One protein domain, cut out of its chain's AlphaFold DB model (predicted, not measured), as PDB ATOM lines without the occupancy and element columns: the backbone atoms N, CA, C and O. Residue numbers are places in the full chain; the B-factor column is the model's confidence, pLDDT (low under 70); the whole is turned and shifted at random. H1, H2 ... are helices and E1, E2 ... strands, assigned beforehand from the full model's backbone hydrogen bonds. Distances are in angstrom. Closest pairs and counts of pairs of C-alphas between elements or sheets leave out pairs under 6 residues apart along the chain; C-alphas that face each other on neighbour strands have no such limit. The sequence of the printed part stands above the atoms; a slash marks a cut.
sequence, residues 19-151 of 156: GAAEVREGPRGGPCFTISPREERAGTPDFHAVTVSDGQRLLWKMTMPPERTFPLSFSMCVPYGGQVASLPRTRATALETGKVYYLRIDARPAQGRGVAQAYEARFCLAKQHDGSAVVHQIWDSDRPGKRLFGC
ATOM      1  N   GLY A  19     -45.612 -20.575  20.488       94.62
ATOM      2  CA  GLY A  19     -45.182 -21.968  20.416       94.62
ATOM      3  C   GLY A  19     -46.003 -22.888  21.318       94.62
ATOM      4  O   GLY A  19     -46.846 -22.446  22.097       94.62
ATOM      5  N   ALA A  20     -45.732 -24.187  21.231       95.81
ATOM      6  CA  ALA A  20     -46.367 -25.179  22.097       95.81
ATOM      7  C   ALA A  20     -45.622 -25.319  23.435       95.81
ATOM      8  O   ALA A  20     -44.433 -25.663  23.460       95.81
ATOM      9  N   ALA A  21     -46.332 -25.100  24.542       97.38
ATOM     10  CA  ALA A  21     -45.890 -25.547  25.857       97.38
ATOM     11  C   ALA A  21     -46.262 -27.024  26.074       97.38
ATOM     12  O   ALA A  21     -47.091 -27.595  25.364       97.38
ATOM     13  N   GLU A  22     -45.659 -27.640  27.084       97.00
ATOM     14  CA  GLU A  22     -46.035 -28.963  27.571       97.00
ATOM     15  C   GLU A  22     -46.290 -28.951  29.074       97.00
ATOM     16  O   GLU A  22     -45.686 -28.179  29.827       97.00
ATOM     17  N   VAL A  23     -47.194 -29.835  29.495       96.94
ATOM     18  CA  VAL A  23     -47.589 -30.014  30.889       96.94
ATOM     19  C   VAL A  23     -47.397 -31.470  31.284       96.94
ATOM     20  O   VAL A  23     -47.889 -32.380  30.622       96.94
ATOM     21  N   ARG A  24     -46.654 -31.688  32.364       94.69
ATOM     22  CA  ARG A  24     -46.215 -33.008  32.831       94.69
ATOM     23  C   ARG A  24     -46.486 -33.158  34.318       94.69
ATOM     24  O   ARG A  24     -46.683 -32.164  35.015       94.69
ATOM     25  N   GLU A  25     -46.442 -34.388  34.810       92.94
ATOM     26  CA  GLU A  25     -46.399 -34.638  36.250       92.94
ATOM     27  C   GLU A  25     -45.045 -34.171  36.810       92.94
ATOM     28  O   GLU A  25     -43.981 -34.492  36.273       92.94
ATOM     29  N   GLY A  26     -45.083 -33.365  37.867       88.56
ATOM     30  CA  GLY A  26     -43.896 -32.859  38.541       88.56
ATOM     31  C   GLY A  26     -43.313 -33.858  39.550       88.56
ATOM     32  O   GLY A  26     -44.020 -34.716  40.072       88.56
ATOM     33  N   PRO A  27     -42.033 -33.704  39.936       80.19
ATOM     34  CA  PRO A  27     -41.353 -34.615  40.868       80.19
ATOM     35  C   PRO A  27     -41.917 -34.600  42.301       80.19
ATOM     36  O   PRO A  27     -41.580 -35.465  43.102       80.19
ATOM     37  N   ARG A  28     -42.747 -33.610  42.649       77.81
ATOM     38  CA  ARG A  28     -43.452 -33.514  43.942       77.81
ATOM     39  C   ARG A  28     -44.968 -33.703  43.793       77.81
ATOM     40  O   ARG A  28     -45.713 -33.319  44.691       77.81
ATOM     41  N   GLY A  29     -45.401 -34.256  42.661       82.69
ATOM     42  CA  GLY A  29     -46.795 -34.276  42.234       82.69
ATOM     43  C   GLY A  29     -47.271 -32.926  41.688       82.69
ATOM     44  O   GLY A  29     -46.678 -31.872  41.946       82.69
ATOM     45  N   GLY A  30     -48.357 -32.971  40.924       91.31
ATOM     46  CA  GLY A  30     -49.012 -31.822  40.314       91.31
ATOM     47  C   GLY A  30     -48.353 -31.335  39.017       91.31
ATOM     48  O   GLY A  30     -47.342 -31.880  38.572       91.31
ATOM     49  N   PRO A  31     -48.923 -30.295  38.378       96.44
ATOM     50  CA  PRO A  31     -48.485 -29.850  37.063       96.44
ATOM     51  C   PRO A  31     -47.089 -29.235  37.075       96.44
ATOM     52  O   PRO A  31     -46.741 -28.401  37.916       96.44
ATOM     53  N   CYS A  32     -46.323 -29.605  36.064       95.75
ATOM     54  CA  CYS A  32     -45.013 -29.086  35.748       95.75
ATOM     55  C   CYS A  32     -45.005 -28.578  34.306       95.75
ATOM     56  O   CYS A  32     -45.467 -29.273  33.401       95.75
ATOM     57  N   PHE A  33     -44.482 -27.372  34.099       97.12
ATOM     58  CA  PHE A  33     -44.564 -26.664  32.825       97.12
ATOM     59  C   PHE A  33     -43.210 -26.582  32.130       97.12
ATOM     60  O   PHE A  33     -42.193 -26.301  32.770       97.12
ATOM     61  N   THR A  34     -43.224 -26.791  30.817       96.12
ATOM     62  CA  THR A  34     -42.045 -26.720  29.948       96.12
ATOM     63  C   THR A  34     -42.443 -26.341  28.514       96.12
ATOM     64  O   THR A  34     -43.617 -26.093  28.239       96.12
ATOM     65  N   ILE A  35     -41.480 -26.258  27.598       96.00
ATOM     66  CA  ILE A  35     -41.714 -26.129  26.148       96.00
ATOM     67  C   ILE A  35     -41.593 -27.499  25.478       96.00
ATOM     68  O   ILE A  35     -40.929 -28.366  26.026       96.00
ATOM     69  N   SER A  36     -42.179 -27.715  24.298       94.38
ATOM     70  CA  SER A  36     -42.012 -29.001  23.595       94.38
ATOM     71  C   SER A  36     -40.590 -29.206  23.029       94.38
ATOM     72  O   SER A  36     -39.901 -28.226  22.727       94.38
ATOM     73  N   PRO A  37     -40.154 -30.450  22.732       94.81
ATOM     74  CA  PRO A  37     -38.871 -30.705  22.066       94.81
ATOM     75  C   PRO A  37     -38.774 -30.047  20.689       94.81
ATOM     76  O   PRO A  37     -37.691 -29.765  20.189       94.81
ATOM     77  N   ARG A  38     -39.914 -29.849  20.013       94.31
ATOM     78  CA  ARG A  38     -39.959 -29.141  18.728       94.31
ATOM     79  C   ARG A  38     -39.586 -27.679  18.903       94.31
ATOM     80  O   ARG A  38     -38.832 -27.162  18.086       94.31
ATOM     81  N   GLU A  39     -40.116 -27.050  19.940       94.56
ATOM     82  CA  GLU A  39     -39.839 -25.654  20.244       94.56
ATOM     83  C   GLU A  39     -38.384 -25.444  20.664       94.56
ATOM     84  O   GLU A  39     -37.734 -24.538  20.153       94.56
ATOM     85  N   GLU A  40     -37.837 -26.336  21.493       94.50
ATOM     86  CA  GLU A  40     -36.435 -26.278  21.923       94.50
ATOM     87  C   GLU A  40     -35.444 -26.346  20.749       94.50
ATOM     88  O   GLU A  40     -34.443 -25.631  20.738       94.50
ATOM     89  N   ARG A  41     -35.734 -27.145  19.709       93.31
ATOM     90  CA  ARG A  41     -34.898 -27.205  18.491       93.31
ATOM     91  C   ARG A  41     -34.830 -25.876  17.738       93.31
ATOM     92  O   ARG A  41     -33.868 -25.656  17.009       93.31
ATOM     93  N   ALA A  42     -35.847 -25.022  17.871       91.69
ATOM     94  CA  ALA A  42     -35.831 -23.685  17.284       91.69
ATOM     95  C   ALA A  42     -35.006 -22.696  18.125       91.69
ATOM     96  O   ALA A  42     -34.534 -21.695  17.592       91.69
ATOM     97  N   GLY A  43     -34.825 -22.976  19.418       91.56
ATOM     98  CA  GLY A  43     -33.997 -22.210  20.341       91.56
ATOM     99  C   GLY A  43     -34.475 -22.326  21.789       91.56
ATOM    100  O   GLY A  43     -35.592 -22.761  22.062       91.56
ATOM    101  N   THR A  44     -33.629 -21.880  22.715       92.56
ATOM    102  CA  THR A  44     -33.879 -21.884  24.164       92.56
ATOM    103  C   THR A  44     -33.933 -20.450  24.700       92.56
ATOM    104  O   THR A  44     -32.965 -19.972  25.297       92.56
ATOM    105  N   PRO A  45     -35.022 -19.696  24.443       93.12
ATOM    106  CA  PRO A  45     -35.107 -18.316  24.903       93.12
ATOM    107  C   PRO A  45     -35.164 -18.251  26.428       93.12
ATOM    108  O   PRO A  45     -35.529 -19.206  27.107       93.12
ATOM    109  N   ASP A  46     -34.836 -17.099  26.981       94.00
ATOM    110  CA  ASP A  46     -34.846 -16.893  28.422       94.00
ATOM    111  C   ASP A  46     -36.267 -16.855  28.998       94.00
ATOM    112  O   ASP A  46     -37.146 -16.178  28.464       94.00
ATOM    113  N   PHE A  47     -36.512 -17.541  30.117       94.12
ATOM    114  CA  PHE A  47     -37.802 -17.494  30.803       94.12
ATOM    115  C   PHE A  47     -38.094 -16.091  31.342       94.12
ATOM    116  O   PHE A  47     -37.282 -15.485  32.047       94.12
ATOM    117  N   HIS A  48     -39.303 -15.594  31.084       94.25
ATOM    118  CA  HIS A  48     -39.781 -14.350  31.673       94.25
ATOM    119  C   HIS A  48     -40.878 -14.593  32.709       94.25
ATOM    120  O   HIS A  48     -40.746 -14.163  33.858       94.25
ATOM    121  N   ALA A  49     -41.962 -15.264  32.325       94.88
ATOM    122  CA  ALA A  49     -43.102 -15.468  33.205       94.88
ATOM    123  C   ALA A  49     -43.850 -16.762  32.897       94.88
ATOM    124  O   ALA A  49     -43.787 -17.297  31.796       94.88
ATOM    125  N   VAL A  50     -44.610 -17.229  33.881       96.38
ATOM    126  CA  VAL A  50     -45.621 -18.270  33.710       96.38
ATOM    127  C   VAL A  50     -46.928 -17.798  34.319       96.38
ATOM    128  O   VAL A  50     -46.941 -17.178  35.384       96.38
ATOM    129  N   THR A  51     -48.020 -18.094  33.631       97.62
ATOM    130  CA  THR A  51     -49.383 -17.724  33.993       97.62
ATOM    131  C   THR A  51     -50.269 -18.951  33.845       97.62
ATOM    132  O   THR A  51     -50.208 -19.647  32.832       97.62
ATOM    133  N   VAL A  52     -51.108 -19.206  34.848       98.38
ATOM    134  CA  VAL A  52     -52.137 -20.247  34.812       98.38
ATOM    135  C   VAL A  52     -53.493 -19.627  35.115       98.38
ATOM    136  O   VAL A  52     -53.633 -18.872  36.083       98.38
ATOM    137  N   SER A  53     -54.496 -19.953  34.303       97.62
ATOM    138  CA  SER A  53     -55.876 -19.488  34.468       97.62
ATOM    139  C   SER A  53     -56.891 -20.621  34.295       97.62
ATOM    140  O   SER A  53     -56.590 -21.654  33.698       97.62
ATOM    141  N   ASP A  54     -58.113 -20.417  34.792       95.69
ATOM    142  CA  ASP A  54     -59.284 -21.260  34.474       95.69
ATOM    143  C   ASP A  54     -60.039 -20.764  33.220       95.69
ATOM    144  O   ASP A  54     -61.200 -21.102  33.006       95.69
ATOM    145  N   GLY A  55     -59.398 -19.920  32.402       92.12
ATOM    146  CA  GLY A  55     -60.002 -19.260  31.240       92.12
ATOM    147  C   GLY A  55     -60.777 -17.981  31.571       92.12
ATOM    148  O   GLY A  55     -61.039 -17.192  30.669       92.12
ATOM    149  N   GLN A  56     -61.103 -17.736  32.843       92.12
ATOM    150  CA  GLN A  56     -61.791 -16.517  33.295       92.12
ATOM    151  C   GLN A  56     -60.967 -15.741  34.327       92.12
ATOM    152  O   GLN A  56     -60.957 -14.512  34.341       92.12
ATOM    153  N   ARG A  57     -60.263 -16.455  35.206       96.31
ATOM    154  CA  ARG A  57     -59.557 -15.906  36.362       96.31
ATOM    155  C   ARG A  57     -58.112 -16.360  36.372       96.31
ATOM    156  O   ARG A  57     -57.791 -17.512  36.080       96.31
ATOM    157  N   LEU A  58     -57.238 -15.446  36.783       96.69
ATOM    158  CA  LEU A  58     -55.845 -15.752  37.064       96.69
ATOM    159  C   LEU A  58     -55.752 -16.599  38.339       96.69
ATOM    160  O   LEU A  58     -56.156 -16.147  39.408       96.69
ATOM    161  N   LEU A  59     -55.196 -17.804  38.233       97.00
ATOM    162  CA  LEU A  59     -55.025 -18.718  39.368       97.00
ATOM    163  C   LEU A  59     -53.632 -18.637  39.970       97.00
ATOM    164  O   LEU A  59     -53.463 -18.812  41.180       97.00
ATOM    165  N   TRP A  60     -52.639 -18.391  39.117       96.81
ATOM    166  CA  TRP A  60     -51.256 -18.234  39.519       96.81
ATOM    167  C   TRP A  60     -50.453 -17.508  38.442       96.81
ATOM    168  O   TRP A  60     -50.658 -17.713  37.245       96.81
ATOM    169  N   LYS A  61     -49.510 -16.679  38.885       95.06
ATOM    170  CA  LYS A  61     -48.500 -16.055  38.034       95.06
ATOM    171  C   LYS A  61     -47.174 -16.027  38.771       95.06
ATOM    172  O   LYS A  61     -47.132 -15.718  39.960       95.06
ATOM    173  N   MET A  62     -46.096 -16.282  38.051       93.56
ATOM    174  CA  MET A  62     -44.738 -16.029  38.512       93.56
ATOM    175  C   MET A  62     -43.990 -15.290  37.407       93.56
ATOM    176  O   MET A  62     -44.110 -15.634  36.233       93.56
ATOM    177  N   THR A  63     -43.221 -14.272  37.779       92.81
ATOM    178  CA  THR A  63     -42.444 -13.461  36.840       92.81
ATOM    179  C   THR A  63     -41.035 -13.295  37.374       92.81
ATOM    180  O   THR A  63     -40.849 -12.903  38.523       92.81
ATOM    181  N   MET A  64     -40.053 -13.599  36.534       90.75
ATOM    182  CA  MET A  64     -38.647 -13.415  36.851       90.75
ATOM    183  C   MET A  64     -38.225 -11.953  36.612       90.75
ATOM    184  O   MET A  64     -38.566 -11.373  35.572       90.75
ATOM    185  N   PRO A  65     -37.468 -11.340  37.540       88.69
ATOM    186  CA  PRO A  65     -36.954  -9.985  37.402       88.69
ATOM    187  C   PRO A  65     -35.907  -9.945  36.282       88.69
ATOM    188  O   PRO A  65     -35.328 -10.984  35.976       88.69
ATOM    189  N   PRO A  66     -35.666  -8.800  35.625       85.06
ATOM    190  CA  PRO A  66     -34.773  -8.711  34.464       85.06
ATOM    191  C   PRO A  66     -33.378  -9.310  34.671       85.06
ATOM    192  O   PRO A  66     -32.831  -9.916  33.757       85.06
ATOM    193  N   GLU A  67     -32.842  -9.196  35.882       86.69
ATOM    194  CA  GLU A  67     -31.486  -9.598  36.258       86.69
ATOM    195  C   GLU A  67     -31.375 -11.099  36.559       86.69
ATOM    196  O   GLU A  67     -30.278 -11.612  36.774       86.69
ATOM    197  N   ARG A  68     -32.505 -11.818  36.619       85.44
ATOM    198  CA  ARG A  68     -32.541 -13.265  36.840       85.44
ATOM    199  C   ARG A  68     -33.369 -13.932  35.758       85.44
ATOM    200  O   ARG A  68     -34.516 -13.586  35.500       85.44
ATOM    201  N   THR A  69     -32.794 -14.949  35.153       88.56
ATOM    202  CA  THR A  69     -33.458 -15.747  34.133       88.56
ATOM    203  C   THR A  69     -32.861 -17.141  34.140       88.56
ATOM    204  O   THR A  69     -31.860 -17.405  34.809       88.56
ATOM    205  N   PHE A  70     -33.509 -18.037  33.422       89.88
ATOM    206  CA  PHE A  70     -32.986 -19.342  33.090       89.88
ATOM    207  C   PHE A  70     -33.447 -19.688  31.666       89.88
ATOM    208  O   PHE A  70     -34.528 -19.248  31.258       89.88
ATOM    209  N   PRO A  71     -32.657 -20.460  30.906       92.50
ATOM    210  CA  PRO A  71     -33.010 -20.818  29.538       92.50
ATOM    211  C   PRO A  71     -34.228 -21.741  29.532       92.50
ATOM    212  O   PRO A  71     -34.216 -22.762  30.210       92.50
ATOM    213  N   LEU A  72     -35.260 -21.424  28.752       92.69
ATOM    214  CA  LEU A  72     -36.390 -22.320  28.512       92.69
ATOM    215  C   LEU A  72     -35.948 -23.506  27.665       92.69
ATOM    216  O   LEU A  72     -35.749 -23.379  26.461       92.69
ATOM    217  N   SER A  73     -35.817 -24.655  28.313       93.69
ATOM    218  CA  SER A  73     -35.488 -25.938  27.706       93.69
ATOM    219  C   SER A  73     -36.570 -26.963  28.036       93.69
ATOM    220  O   SER A  73     -37.272 -26.848  29.043       93.69
ATOM    221  N   PHE A  74     -36.682 -27.997  27.209       94.75
ATOM    222  CA  PHE A  74     -37.625 -29.099  27.397       94.75
ATOM    223  C   PHE A  74     -37.348 -29.892  28.683       94.75
ATOM    224  O   PHE A  74     -38.265 -30.380  29.343       94.75
ATOM    225  N   SER A  75     -36.069 -30.012  29.049       91.81
ATOM    226  CA  SER A  75     -35.612 -30.734  30.240       91.81
ATOM    227  C   SER A  75     -35.964 -30.044  31.558       91.81
ATOM    228  O   SER A  75     -35.908 -30.677  32.613       91.81
ATOM    229  N   MET A  76     -36.316 -28.759  31.523       90.62
ATOM    230  CA  MET A  76     -36.719 -28.044  32.721       90.62
ATOM    231  C   MET A  76     -38.150 -28.350  33.135       90.62
ATOM    232  O   MET A  76     -39.002 -28.761  32.352       90.62
ATOM    233  N   CYS A  77     -38.402 -28.073  34.409       90.75
ATOM    234  CA  CYS A  77     -39.694 -28.229  35.029       90.75
ATOM    235  C   CYS A  77     -40.000 -27.007  35.887       90.75
ATOM    236  O   CYS A  77     -39.386 -26.826  36.942       90.75
ATOM    237  N   VAL A  78     -40.950 -26.171  35.461       93.06
ATOM    238  CA  VAL A  78     -41.484 -25.092  36.299       93.06
ATOM    239  C   VAL A  78     -42.705 -25.637  37.049       93.06
ATOM    240  O   VAL A  78     -43.758 -25.804  36.433       93.06
ATOM    241  N   PRO A  79     -42.601 -25.957  38.353       94.38
ATOM    242  CA  PRO A  79     -43.717 -26.535  39.091       94.38
ATOM    243  C   PRO A  79     -44.801 -25.486  39.347       94.38
ATOM    244  O   PRO A  79     -44.500 -24.345  39.716       94.38
ATOM    245  N   TYR A  80     -46.067 -25.883  39.218       95.19
ATOM    246  CA  TYR A  80     -47.199 -25.045  39.598       95.19
ATOM    247  C   TYR A  80     -47.108 -24.624  41.071       95.19
ATOM    248  O   TYR A  80     -46.866 -25.445  41.954       95.19
ATOM    249  N   GLY A  81     -47.272 -23.326  41.343       92.50
ATOM    250  CA  GLY A  81     -47.101 -22.780  42.694       92.50
ATOM    251  C   GLY A  81     -45.663 -22.820  43.215       92.50
ATOM    252  O   GLY A  81     -45.441 -22.607  44.410       92.50
ATOM    253  N   GLY A  82     -44.687 -23.077  42.337       88.50
ATOM    254  CA  GLY A  82     -43.270 -22.975  42.646       88.50
ATOM    255  C   GLY A  82     -42.911 -21.598  43.201       88.50
ATOM    256  O   GLY A  82     -43.412 -20.573  42.748       88.50
ATOM    257  N   GLN A  83     -42.032 -21.577  44.198       81.81
ATOM    258  CA  GLN A  83     -41.545 -20.344  44.805       81.81
ATOM    259  C   GLN A  83     -40.055 -20.217  44.538       81.81
ATOM    260  O   GLN A  83     -39.287 -21.149  44.771       81.81
ATOM    261  N   VAL A  84     -39.646 -19.037  44.093       77.75
ATOM    262  CA  VAL A  84     -38.240 -18.652  44.030       77.75
ATOM    263  C   VAL A  84     -37.995 -17.739  45.222       77.75
ATOM    264  O   VAL A  84     -38.685 -16.734  45.373       77.75
ATOM    265  N   ALA A  85     -37.036 -18.089  46.083       72.62
ATOM    266  CA  ALA A  85     -36.821 -17.420  47.371       72.62
ATOM    267  C   ALA A  85     -36.618 -15.895  47.263       72.62
ATOM    268  O   ALA A  85     -36.926 -15.169  48.201       72.62
ATOM    269  N   SER A  86     -36.126 -15.415  46.119       72.38
ATOM    270  CA  SER A  86     -35.886 -13.996  45.845       72.38
ATOM    271  C   SER A  86     -37.074 -13.249  45.227       72.38
ATOM    272  O   SER A  86     -36.907 -12.089  44.862       72.38
ATOM    273  N   LEU A  87     -38.232 -13.890  45.034       75.94
ATOM    274  CA  LEU A  87     -39.414 -13.278  44.417       75.94
ATOM    275  C   LEU A  87     -40.555 -13.099  45.420       75.94
ATOM    276  O   LEU A  87     -40.680 -13.898  46.353       75.94
ATOM    277  N   PRO A  88     -41.438 -12.101  45.208       76.69
ATOM    278  CA  PRO A  88     -42.698 -12.027  45.930       76.69
ATOM    279  C   PRO A  88     -43.439 -13.359  45.837       76.69
ATOM    280  O   PRO A  88     -43.615 -13.921  44.754       76.69
ATOM    281  N   ARG A  89     -43.877 -13.874  46.987       74.94
ATOM    282  CA  ARG A  89     -44.623 -15.130  47.039       74.94
ATOM    283  C   ARG A  89     -46.010 -14.910  46.448       74.94
ATOM    284  O   ARG A  89     -46.881 -14.341  47.101       74.94
ATOM    285  N   THR A  90     -46.234 -15.398  45.236       79.50
ATOM    286  CA  THR A  90     -47.578 -15.516  44.676       79.50
ATOM    287  C   THR A  90     -48.175 -16.843  45.125       79.50
ATOM    288  O   THR A  90     -47.692 -17.924  44.783       79.50
ATOM    289  N   ARG A  91     -49.225 -16.777  45.950       86.69
ATOM    290  CA  ARG A  91     -49.950 -17.979  46.371       86.69
ATOM    291  C   ARG A  91     -50.725 -18.516  45.168       86.69
ATOM    292  O   ARG A  91     -51.601 -17.832  44.651       86.69
ATOM    293  N   ALA A  92     -50.392 -19.727  44.734       93.31
ATOM    294  CA  ALA A  92     -51.169 -20.430  43.725       93.31
ATOM    295  C   ALA A  92     -52.517 -20.874  44.299       93.31
ATOM    296  O   ALA A  92     -52.597 -21.352  45.434       93.31
ATOM    297  N   THR A  93     -53.569 -20.731  43.500       96.19
ATOM    298  CA  THR A  93     -54.887 -21.281  43.830       96.19
ATOM    299  C   THR A  93     -54.851 -22.802  43.701       96.19
ATOM    300  O   THR A  93     -54.205 -23.325  42.792       96.19
ATOM    301  N   ALA A  94     -55.526 -23.531  44.591       94.88
ATOM    302  CA  ALA A  94     -55.627 -24.982  44.466       94.88
ATOM    303  C   ALA A  94     -56.326 -25.364  43.151       94.88
ATOM    304  O   ALA A  94     -57.303 -24.728  42.754       94.88
ATOM    305  N   LEU A  95     -55.807 -26.389  42.478       94.50
ATOM    306  CA  LEU A  95     -56.416 -26.930  41.267       94.50
ATOM    307  C   LEU A  95     -57.433 -28.012  41.643       94.50
ATOM    308  O   LEU A  95     -57.222 -28.791  42.568       94.50
ATOM    309  N   GLU A  96     -58.528 -28.050  40.902       92.50
ATOM    310  CA  GLU A  96     -59.641 -28.978  41.049       92.50
ATOM    311  C   GLU A  96     -59.563 -30.042  39.948       92.50
ATOM    312  O   GLU A  96     -59.163 -29.769  38.811       92.50
ATOM    313  N   THR A  97     -59.981 -31.265  40.266       90.19
ATOM    314  CA  THR A  97     -60.082 -32.337  39.272       90.19
ATOM    315  C   THR A  97     -61.192 -32.070  38.261       90.19
ATOM    316  O   THR A  97     -62.237 -31.531  38.618       90.19
ATOM    317  N   GLY A  98     -60.998 -32.488  37.009       86.69
ATOM    318  CA  GLY A  98     -61.997 -32.379  35.938       86.69
ATOM    319  C   GLY A  98     -62.131 -30.986  35.314       86.69
ATOM    320  O   GLY A  98     -62.893 -30.814  34.364       86.69
ATOM    321  N   LYS A  99     -61.390 -29.991  35.812       90.50
ATOM    322  CA  LYS A  99     -61.416 -28.613  35.311       90.50
ATOM    323  C   LYS A  99     -60.285 -28.383  34.311       90.50
ATOM    324  O   LYS A  99     -59.161 -28.831  34.535       90.50
ATOM    325  N   VAL A 100     -60.585 -27.678  33.221       93.25
ATOM    326  CA  VAL A 100     -59.589 -27.296  32.212       93.25
ATOM    327  C   VAL A 100     -58.890 -26.013  32.645       93.25
ATOM    328  O   VAL A 100     -59.534 -25.038  33.030       93.25
ATOM    329  N   TYR A 101     -57.570 -26.021  32.533       96.31
ATOM    330  CA  TYR A 101     -56.693 -24.901  32.823       96.31
ATOM    331  C   TYR A 101     -55.881 -24.523  31.592       96.31
ATOM    332  O   TYR A 101     -55.545 -25.364  30.754       96.31
ATOM    333  N   TYR A 102     -55.545 -23.243  31.516       97.44
ATOM    334  CA  TYR A 102     -54.762 -22.658  30.440       97.44
ATOM    335  C   TYR A 102     -53.415 -22.231  30.999       97.44
ATOM    336  O   TYR A 102     -53.345 -21.494  31.985       97.44
ATOM    337  N   LEU A 103     -52.355 -22.714  30.365       98.25
ATOM    338  CA  LEU A 103     -50.979 -22.353  30.648       98.25
ATOM    339  C   LEU A 103     -50.498 -21.371  29.588       98.25
ATOM    340  O   LEU A 103     -50.645 -21.623  28.392       98.25
ATOM    341  N   ARG A 104     -49.818 -20.322  30.041       98.12
ATOM    342  CA  ARG A 104     -48.977 -19.482  29.198       98.12
ATOM    343  C   ARG A 104     -47.609 -19.291  29.836       98.12
ATOM    344  O   ARG A 104     -47.519 -18.911  31.001       98.12
ATOM    345  N   ILE A 105     -46.559 -19.520  29.061       97.69
ATOM    346  CA  ILE A 105     -45.179 -19.181  29.397       97.69
ATOM    347  C   ILE A 105     -44.757 -18.037  28.483       97.69
ATOM    348  O   ILE A 105     -44.806 -18.178  27.265       97.69
ATOM    349  N   ASP A 106     -44.327 -16.923  29.056       95.94
ATOM    350  CA  ASP A 106     -43.721 -15.824  28.316       95.94
ATOM    351  C   ASP A 106     -42.199 -15.959  28.378       95.94
ATOM    352  O   ASP A 106     -41.617 -16.183  29.448       95.94
ATOM    353  N   ALA A 107     -41.558 -15.803  27.227       94.25
ATOM    354  CA  ALA A 107     -40.115 -15.784  27.091       94.25
ATOM    355  C   ALA A 107     -39.627 -14.362  26.811       94.25
ATOM    356  O   ALA A 107     -40.329 -13.536  26.222       94.25
ATOM    357  N   ARG A 108     -38.401 -14.059  27.228       91.44
ATOM    358  CA  ARG A 108     -37.738 -12.818  26.838       91.44
ATOM    359  C   ARG A 108     -37.439 -12.865  25.337       91.44
ATOM    360  O   ARG A 108     -37.168 -13.944  24.804       91.44
ATOM    361  N   PRO A 109     -37.445 -11.714  24.649       81.56
ATOM    362  CA  PRO A 109     -37.049 -11.656  23.250       81.56
ATOM    363  C   PRO A 109     -35.639 -12.231  23.058       81.56
ATOM    364  O   PRO A 109     -34.670 -11.697  23.594       81.56
ATOM    365  N   ALA A 110     -35.531 -13.317  22.295       72.31
ATOM    366  CA  ALA A 110     -34.256 -13.902  21.905       72.31
ATOM    367  C   ALA A 110     -33.878 -13.462  20.485       72.31
ATOM    368  O   ALA A 110     -34.737 -13.231  19.629       72.31
ATOM    369  N   GLN A 111     -32.575 -13.363  20.218       64.69
ATOM    370  CA  GLN A 111     -32.068 -13.120  18.870       64.69
ATOM    371  C   GLN A 111     -32.191 -14.418  18.064       64.69
ATOM    372  O   GLN A 111     -31.383 -15.328  18.203       64.69
ATOM    373  N   GLY A 112     -33.233 -14.533  17.243       66.62
ATOM    374  CA  GLY A 112     -33.429 -15.707  16.396       66.62
ATOM    375  C   GLY A 112     -34.749 -15.650  15.643       66.62
ATOM    376  O   GLY A 112     -35.816 -15.512  16.241       66.62
ATOM    377  N   ARG A 113     -34.701 -15.764  14.312       72.88
ATOM    378  CA  ARG A 113     -35.927 -15.904  13.516       72.88
ATOM    379  C   ARG A 113     -36.564 -17.258  13.837       72.88
ATOM    380  O   ARG A 113     -35.894 -18.279  13.763       72.88
ATOM    381  N   GLY A 114     -37.854 -17.261  14.168       79.94
ATOM    382  CA  GLY A 114     -38.630 -18.482  14.425       79.94
ATOM    383  C   GLY A 114     -38.756 -18.891  15.897       79.94
ATOM    384  O   GLY A 114     -39.622 -19.712  16.211       79.94
ATOM    385  N   VAL A 115     -37.984 -18.286  16.806       89.69
ATOM    386  CA  VAL A 115     -38.145 -18.495  18.254       89.69
ATOM    387  C   VAL A 115     -39.439 -17.824  18.716       89.69
ATOM    388  O   VAL A 115     -39.676 -16.648  18.432       89.69
ATOM    389  N   ALA A 116     -40.305 -18.585  19.383       92.50
ATOM    390  CA  ALA A 116     -41.542 -18.048  19.934       92.50
ATOM    391  C   ALA A 116     -41.253 -17.173  21.163       92.50
ATOM    392  O   ALA A 116     -40.333 -17.441  21.931       92.50
ATOM    393  N   GLN A 117     -42.054 -16.126  21.354       92.56
ATOM    394  CA  GLN A 117     -41.972 -15.267  22.549       92.56
ATOM    395  C   GLN A 117     -42.968 -15.693  23.630       92.56
ATOM    396  O   GLN A 117     -42.921 -15.212  24.760       92.56
ATOM    397  N   ALA A 118     -43.877 -16.598  23.281       95.56
ATOM    398  CA  ALA A 118     -44.860 -17.156  24.182       95.56
ATOM    399  C   ALA A 118     -45.112 -18.618  23.845       95.56
ATOM    400  O   ALA A 118     -45.014 -19.003  22.682       95.56
ATOM    401  N   TYR A 119     -45.474 -19.408  24.845       96.81
ATOM    402  CA  TYR A 119     -45.799 -20.818  24.696       96.81
ATOM    403  C   TYR A 119     -47.073 -21.137  25.454       96.81
ATOM    404  O   TYR A 119     -47.229 -20.713  26.599       96.81
ATOM    405  N   GLU A 120     -47.978 -21.883  24.832       97.56
ATOM    406  CA  GLU A 120     -49.294 -22.156  25.403       97.56
ATOM    407  C   GLU A 120     -49.610 -23.649  25.417       97.56
ATOM    408  O   GLU A 120     -49.162 -24.408  24.557       97.56
ATOM    409  N   ALA A 121     -50.367 -24.063  26.430       97.19
ATOM    410  CA  ALA A 121     -50.922 -25.403  26.542       97.19
ATOM    411  C   ALA A 121     -52.234 -25.372  27.326       97.19
ATOM    412  O   ALA A 121     -52.534 -24.427  28.062       97.19
ATOM    413  N   ARG A 122     -53.003 -26.451  27.200       95.81
ATOM    414  CA  ARG A 122     -54.188 -26.721  28.010       95.81
ATOM    415  C   ARG A 122     -53.947 -27.995  28.805       95.81
ATOM    416  O   ARG A 122     -53.267 -28.899  28.328       95.81
ATOM    417  N   PHE A 123     -54.470 -28.064  30.019       95.56
ATOM    418  CA  PHE A 123     -54.326 -29.253  30.857       95.56
ATOM    419  C   PHE A 123     -55.462 -29.366  31.870       95.56
ATOM    420  O   PHE A 123     -56.221 -28.421  32.078       95.56
ATOM    421  N   CYS A 124     -55.560 -30.512  32.526       94.12
ATOM    422  CA  CYS A 124     -56.447 -30.728  33.660       94.12
ATOM    423  C   CYS A 124     -55.864 -31.749  34.638       94.12
ATOM    424  O   CYS A 124     -54.876 -32.423  34.346       94.12
ATOM    425  N   LEU A 125     -56.485 -31.846  35.814       92.56
ATOM    426  CA  LEU A 125     -56.237 -32.932  36.756       92.56
ATOM    427  C   LEU A 125     -57.310 -34.007  36.560       92.56
ATOM    428  O   LEU A 125     -58.473 -33.799  36.914       92.56
ATOM    429  N   ALA A 126     -56.939 -35.141  35.978       88.06
ATOM    430  CA  ALA A 126     -57.844 -36.260  35.757       88.06
ATOM    431  C   ALA A 126     -57.908 -37.126  37.020       88.06
ATOM    432  O   ALA A 126     -56.901 -37.697  37.447       88.06
ATOM    433  N   LYS A 127     -59.097 -37.227  37.621       84.81
ATOM    434  CA  LYS A 127     -59.332 -38.108  38.771       84.81
ATOM    435  C   LYS A 127     -59.184 -39.564  38.330       84.81
ATOM    436  O   LYS A 127     -59.725 -39.927  37.298       84.81
ATOM    437  N   GLN A 128     -58.473 -40.380  39.091       83.31
ATOM    438  CA  GLN A 128     -58.295 -41.812  38.856       83.31
ATOM    439  C   GLN A 128     -59.319 -42.633  39.656       83.31
ATOM    440  O   GLN A 128     -59.965 -42.125  40.576       83.31
ATOM    441  N   HIS A 129     -59.467 -43.918  39.314       80.75
ATOM    442  CA  HIS A 129     -60.404 -44.828  39.993       80.75
ATOM    443  C   HIS A 129     -60.062 -45.048  41.473       80.75
ATOM    444  O   HIS A 129     -60.959 -45.230  42.290       80.75
ATOM    445  N   ASP A 130     -58.779 -44.987  41.824       83.88
ATOM    446  CA  ASP A 130     -58.288 -45.089  43.204       83.88
ATOM    447  C   ASP A 130     -58.475 -43.790  44.019       83.88
ATOM    448  O   ASP A 130     -58.094 -43.719  45.185       83.88
ATOM    449  N   GLY A 131     -59.071 -42.755  43.416       80.00
ATOM    450  CA  GLY A 131     -59.296 -41.452  44.034       80.00
ATOM    451  C   GLY A 131     -58.118 -40.482  43.933       80.00
ATOM    452  O   GLY A 131     -58.284 -39.324  44.321       80.00
ATOM    453  N   SER A 132     -56.971 -40.905  43.389       85.69
ATOM    454  CA  SER A 132     -55.847 -40.017  43.083       85.69
ATOM    455  C   SER A 132     -56.165 -39.096  41.896       85.69
ATOM    456  O   SER A 132     -57.215 -39.203  41.257       85.69
ATOM    457  N   ALA A 133     -55.281 -38.144  41.606       87.81
ATOM    458  CA  ALA A 133     -55.392 -37.279  40.439       87.81
ATOM    459  C   ALA A 133     -54.063 -37.257  39.690       87.81
ATOM    460  O   ALA A 133     -53.009 -37.178  40.319       87.81
ATOM    461  N   VAL A 134     -54.128 -37.294  38.361       90.25
ATOM    462  CA  VAL A 134     -52.952 -37.216  37.484       90.25
ATOM    463  C   VAL A 134     -53.057 -36.012  36.566       90.25
ATOM    464  O   VAL A 134     -54.153 -35.606  36.164       90.25
ATOM    465  N   VAL A 135     -51.917 -35.435  36.216       93.12
ATOM    466  CA  VAL A 135     -51.853 -34.337  35.256       93.12
ATOM    467  C   VAL A 135     -52.075 -34.870  33.843       93.12
ATOM    468  O   VAL A 135     -51.368 -35.762  33.378       93.12
ATOM    469  N   HIS A 136     -53.040 -34.288  33.135       91.69
ATOM    470  CA  HIS A 136     -53.330 -34.601  31.742       91.69
ATOM    471  C   HIS A 136     -53.188 -33.346  30.881       91.69
ATOM    472  O   HIS A 136     -53.919 -32.373  31.071       91.69
ATOM    473  N   GLN A 137     -52.242 -33.357  29.941       93.62
ATOM    474  CA  GLN A 137     -52.151 -32.326  28.910       93.62
ATOM    475  C   GLN A 137     -53.206 -32.575  27.832       93.62
ATOM    476  O   GLN A 137     -53.319 -33.687  27.327       93.62
ATOM    477  N   ILE A 138     -53.910 -31.510  27.461       92.06
ATOM    478  CA  ILE A 138     -54.901 -31.491  26.391       92.06
ATOM    479  C   ILE A 138     -54.233 -30.915  25.143       92.06
ATOM    480  O   ILE A 138     -53.848 -29.741  25.110       92.06
ATOM    481  N   TRP A 139     -54.118 -31.734  24.110       87.62
ATOM    482  CA  TRP A 139     -53.560 -31.375  22.813       87.62
ATOM    483  C   TRP A 139     -54.635 -30.815  21.877       87.62
ATOM    484  O   TRP A 139     -55.836 -30.986  22.085       87.62
ATOM    485  N   ASP A 140     -54.226 -30.147  20.800       80.38
ATOM    486  CA  ASP A 140     -55.172 -29.624  19.800       80.38
ATOM    487  C   ASP A 140     -55.929 -30.733  19.052       80.38
ATOM    488  O   ASP A 140     -57.042 -30.512  18.575       80.38
ATOM    489  N   SER A 141     -55.359 -31.940  18.981       75.31
ATOM    490  CA  SER A 141     -56.036 -33.130  18.455       75.31
ATOM    491  C   SER A 141     -57.189 -33.610  19.336       75.31
ATOM    492  O   SER A 141     -58.060 -34.339  18.851       75.31
ATOM    493  N   ASP A 142     -57.202 -33.222  20.612       74.56
ATOM    494  CA  ASP A 142     -58.158 -33.728  21.583       74.56
ATOM    495  C   ASP A 142     -59.484 -32.997  21.408       74.56
ATOM    496  O   ASP A 142     -59.600 -31.777  21.564       74.56
ATOM    497  N   ARG A 143     -60.515 -33.758  21.041       70.19
ATOM    498  CA  ARG A 143     -61.835 -33.198  20.759       70.19
ATOM    499  C   ARG A 143     -62.674 -33.115  22.034       70.19
ATOM    500  O   ARG A 143     -62.657 -34.047  22.844       70.19
ATOM    501  N   PRO A 144     -63.481 -32.052  22.197       66.56
ATOM    502  CA  PRO A 144     -64.520 -32.048  23.211       66.56
ATOM    503  C   PRO A 144     -65.509 -33.187  22.922       66.56
ATOM    504  O   PRO A 144     -65.980 -33.352  21.798       66.56
ATOM    505  N   GLY A 145     -65.831 -33.974  23.943       64.75
ATOM    506  CA  GLY A 145     -66.824 -35.047  23.884       64.75
ATOM    507  C   GLY A 145     -67.586 -35.136  25.203       64.75
ATOM    508  O   GLY A 145     -67.456 -34.249  26.047       64.75
ATOM    509  N   LYS A 146     -68.326 -36.232  25.434       56.78
ATOM    510  CA  LYS A 146     -69.043 -36.465  26.710       56.78
ATOM    511  C   LYS A 146     -68.137 -36.371  27.952       56.78
ATOM    512  O   LYS A 146     -68.634 -36.170  29.050       56.78
ATOM    513  N   ARG A 147     -66.819 -36.491  27.764       62.19
ATOM    514  CA  ARG A 147     -65.779 -36.466  28.800       62.19
ATOM    515  C   ARG A 147     -64.814 -35.292  28.662       62.19
ATOM    516  O   ARG A 147     -63.619 -35.500  28.813       62.19
ATOM    517  N   LEU A 148     -65.323 -34.119  28.265       61.50
ATOM    518  CA  LEU A 148     -64.623 -32.828  28.131       61.50
ATOM    519  C   LEU A 148     -63.078 -32.950  28.075       61.50
ATOM    520  O   LEU A 148     -62.402 -32.868  29.096       61.50
ATOM    521  N   PHE A 149     -62.536 -33.197  26.878       64.31
ATOM    522  CA  PHE A 149     -61.093 -33.322  26.601       64.31
ATOM    523  C   PHE A 149     -60.323 -34.425  27.354       64.31
ATOM    524  O   PHE A 149     -59.114 -34.322  27.499       64.31
ATOM    525  N   GLY A 150     -60.985 -35.475  27.839       62.62
ATOM    526  CA  GLY A 150     -60.301 -36.559  28.553       62.62
ATOM    527  C   GLY A 150     -59.959 -36.226  30.007       62.62
ATOM    528  O   GLY A 150     -59.152 -36.913  30.616       62.62
ATOM    529  N   CYS A 151     -60.598 -35.213  30.605       74.06
ATOM    530  CA  CYS A 151     -60.379 -34.841  32.011       74.06
ATOM    531  C   CYS A 151     -61.076 -35.760  33.036       74.06
ATOM    532  O   CYS A 151     -61.133 -35.440  34.226       74.06
TER     533      CYS A 151
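This is residues 19 to 151 of the 156 residues of an uncharacterized protein of Massilia sp. WF1 (UniProt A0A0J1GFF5). One strongly twisted sheet of seven strands makes the body, and it forks at E6: E5 runs along one side of E6, while on the other side E1 takes E6's earlier part and E7 its later part. The hairpin E3 and E4 extends the sheet beyond E5, E2 extends it beyond E1, and the short helix H1 lies over E1; a long link from E4 to E5 passes E2, where residues 78 to 79 pair with residues 32 to 33. The printed part has 133 residues, with one named helix and seven named strands in the order E1 E2 H1 E3 E4 E5 E6 E7; the class is mostly strand, though under half of the residues are in named elements. The branched sheet is mixed: E1 and E6 are parallel, the other neighbour pairs antiparallel. The whole is compact, with a radius of gyration of the C-alphas of 14.9 A and spans of 45 by 33 by 28 A.

Start at E6, residues 118 to 127, the strand with three neighbours. E5, residues 100 to 107, is its antiparallel neighbour at 151 degrees; look at N 103 and O 121, 2.9 A apart. On the other side of E6, E7, residues 133 to 138, is antiparallel beside residues 122 to 127, with N 126 and O 134 at 2.8 A. E5, E6 and E7 form a meander, each strand the antiparallel neighbour of the one before. On the same side of E6 as E7, E1, residues 19 to 25, is parallel to E6 beside residues 119 to 121, with N 21 and O 120 at 2.9 A. The closest C-alphas of E1 and E7 are those of Val 23 and Gln 137, 5.5 A apart. E1 forms a hairpin with the edge strand E2, residues 31 to 35, with N 24 and O 32 at 2.9 A. On the other side of E5 from E6, find E3, residues 47 to 53, antiparallel to E5, with N 51 and O 104 at 2.8 A. E3 forms a hairpin with the edge strand E4, residues 58 to 63, with N 50 and O 62 at 2.9 A. H1, residues 37 to 42, is on the sheet at a height of 9.4 A, over E1; its closest C-alpha pair with E1 is Glu 39 and Gly 19, 6.5 A. In H1, 1 of 2 O i to N i+4 pairs is within hydrogen-bond range.

Find C-alpha 19 at (-45.182, -21.968, 20.416); from there E1 runs 20.3 A to C-alpha 25. E6, the longest strand by residues, runs 29.3 A from C-alpha 118 at (-44.860, -17.156, 24.182), and E5 runs 23.2 A. E3 measures 18.5 A, and E7 ends at C-alpha 138, at (-54.901, -31.491, 26.391).

The two C-alphas farthest apart, Gln 111 and Asp 130, are 48.0 A apart. The printed part has no cut; the link from E4 to E5, residues 64 to 99, is long. The mean pLDDT of the printed part is 88.4; look for values under 70 at residues 111 to 112 and 144 to 150.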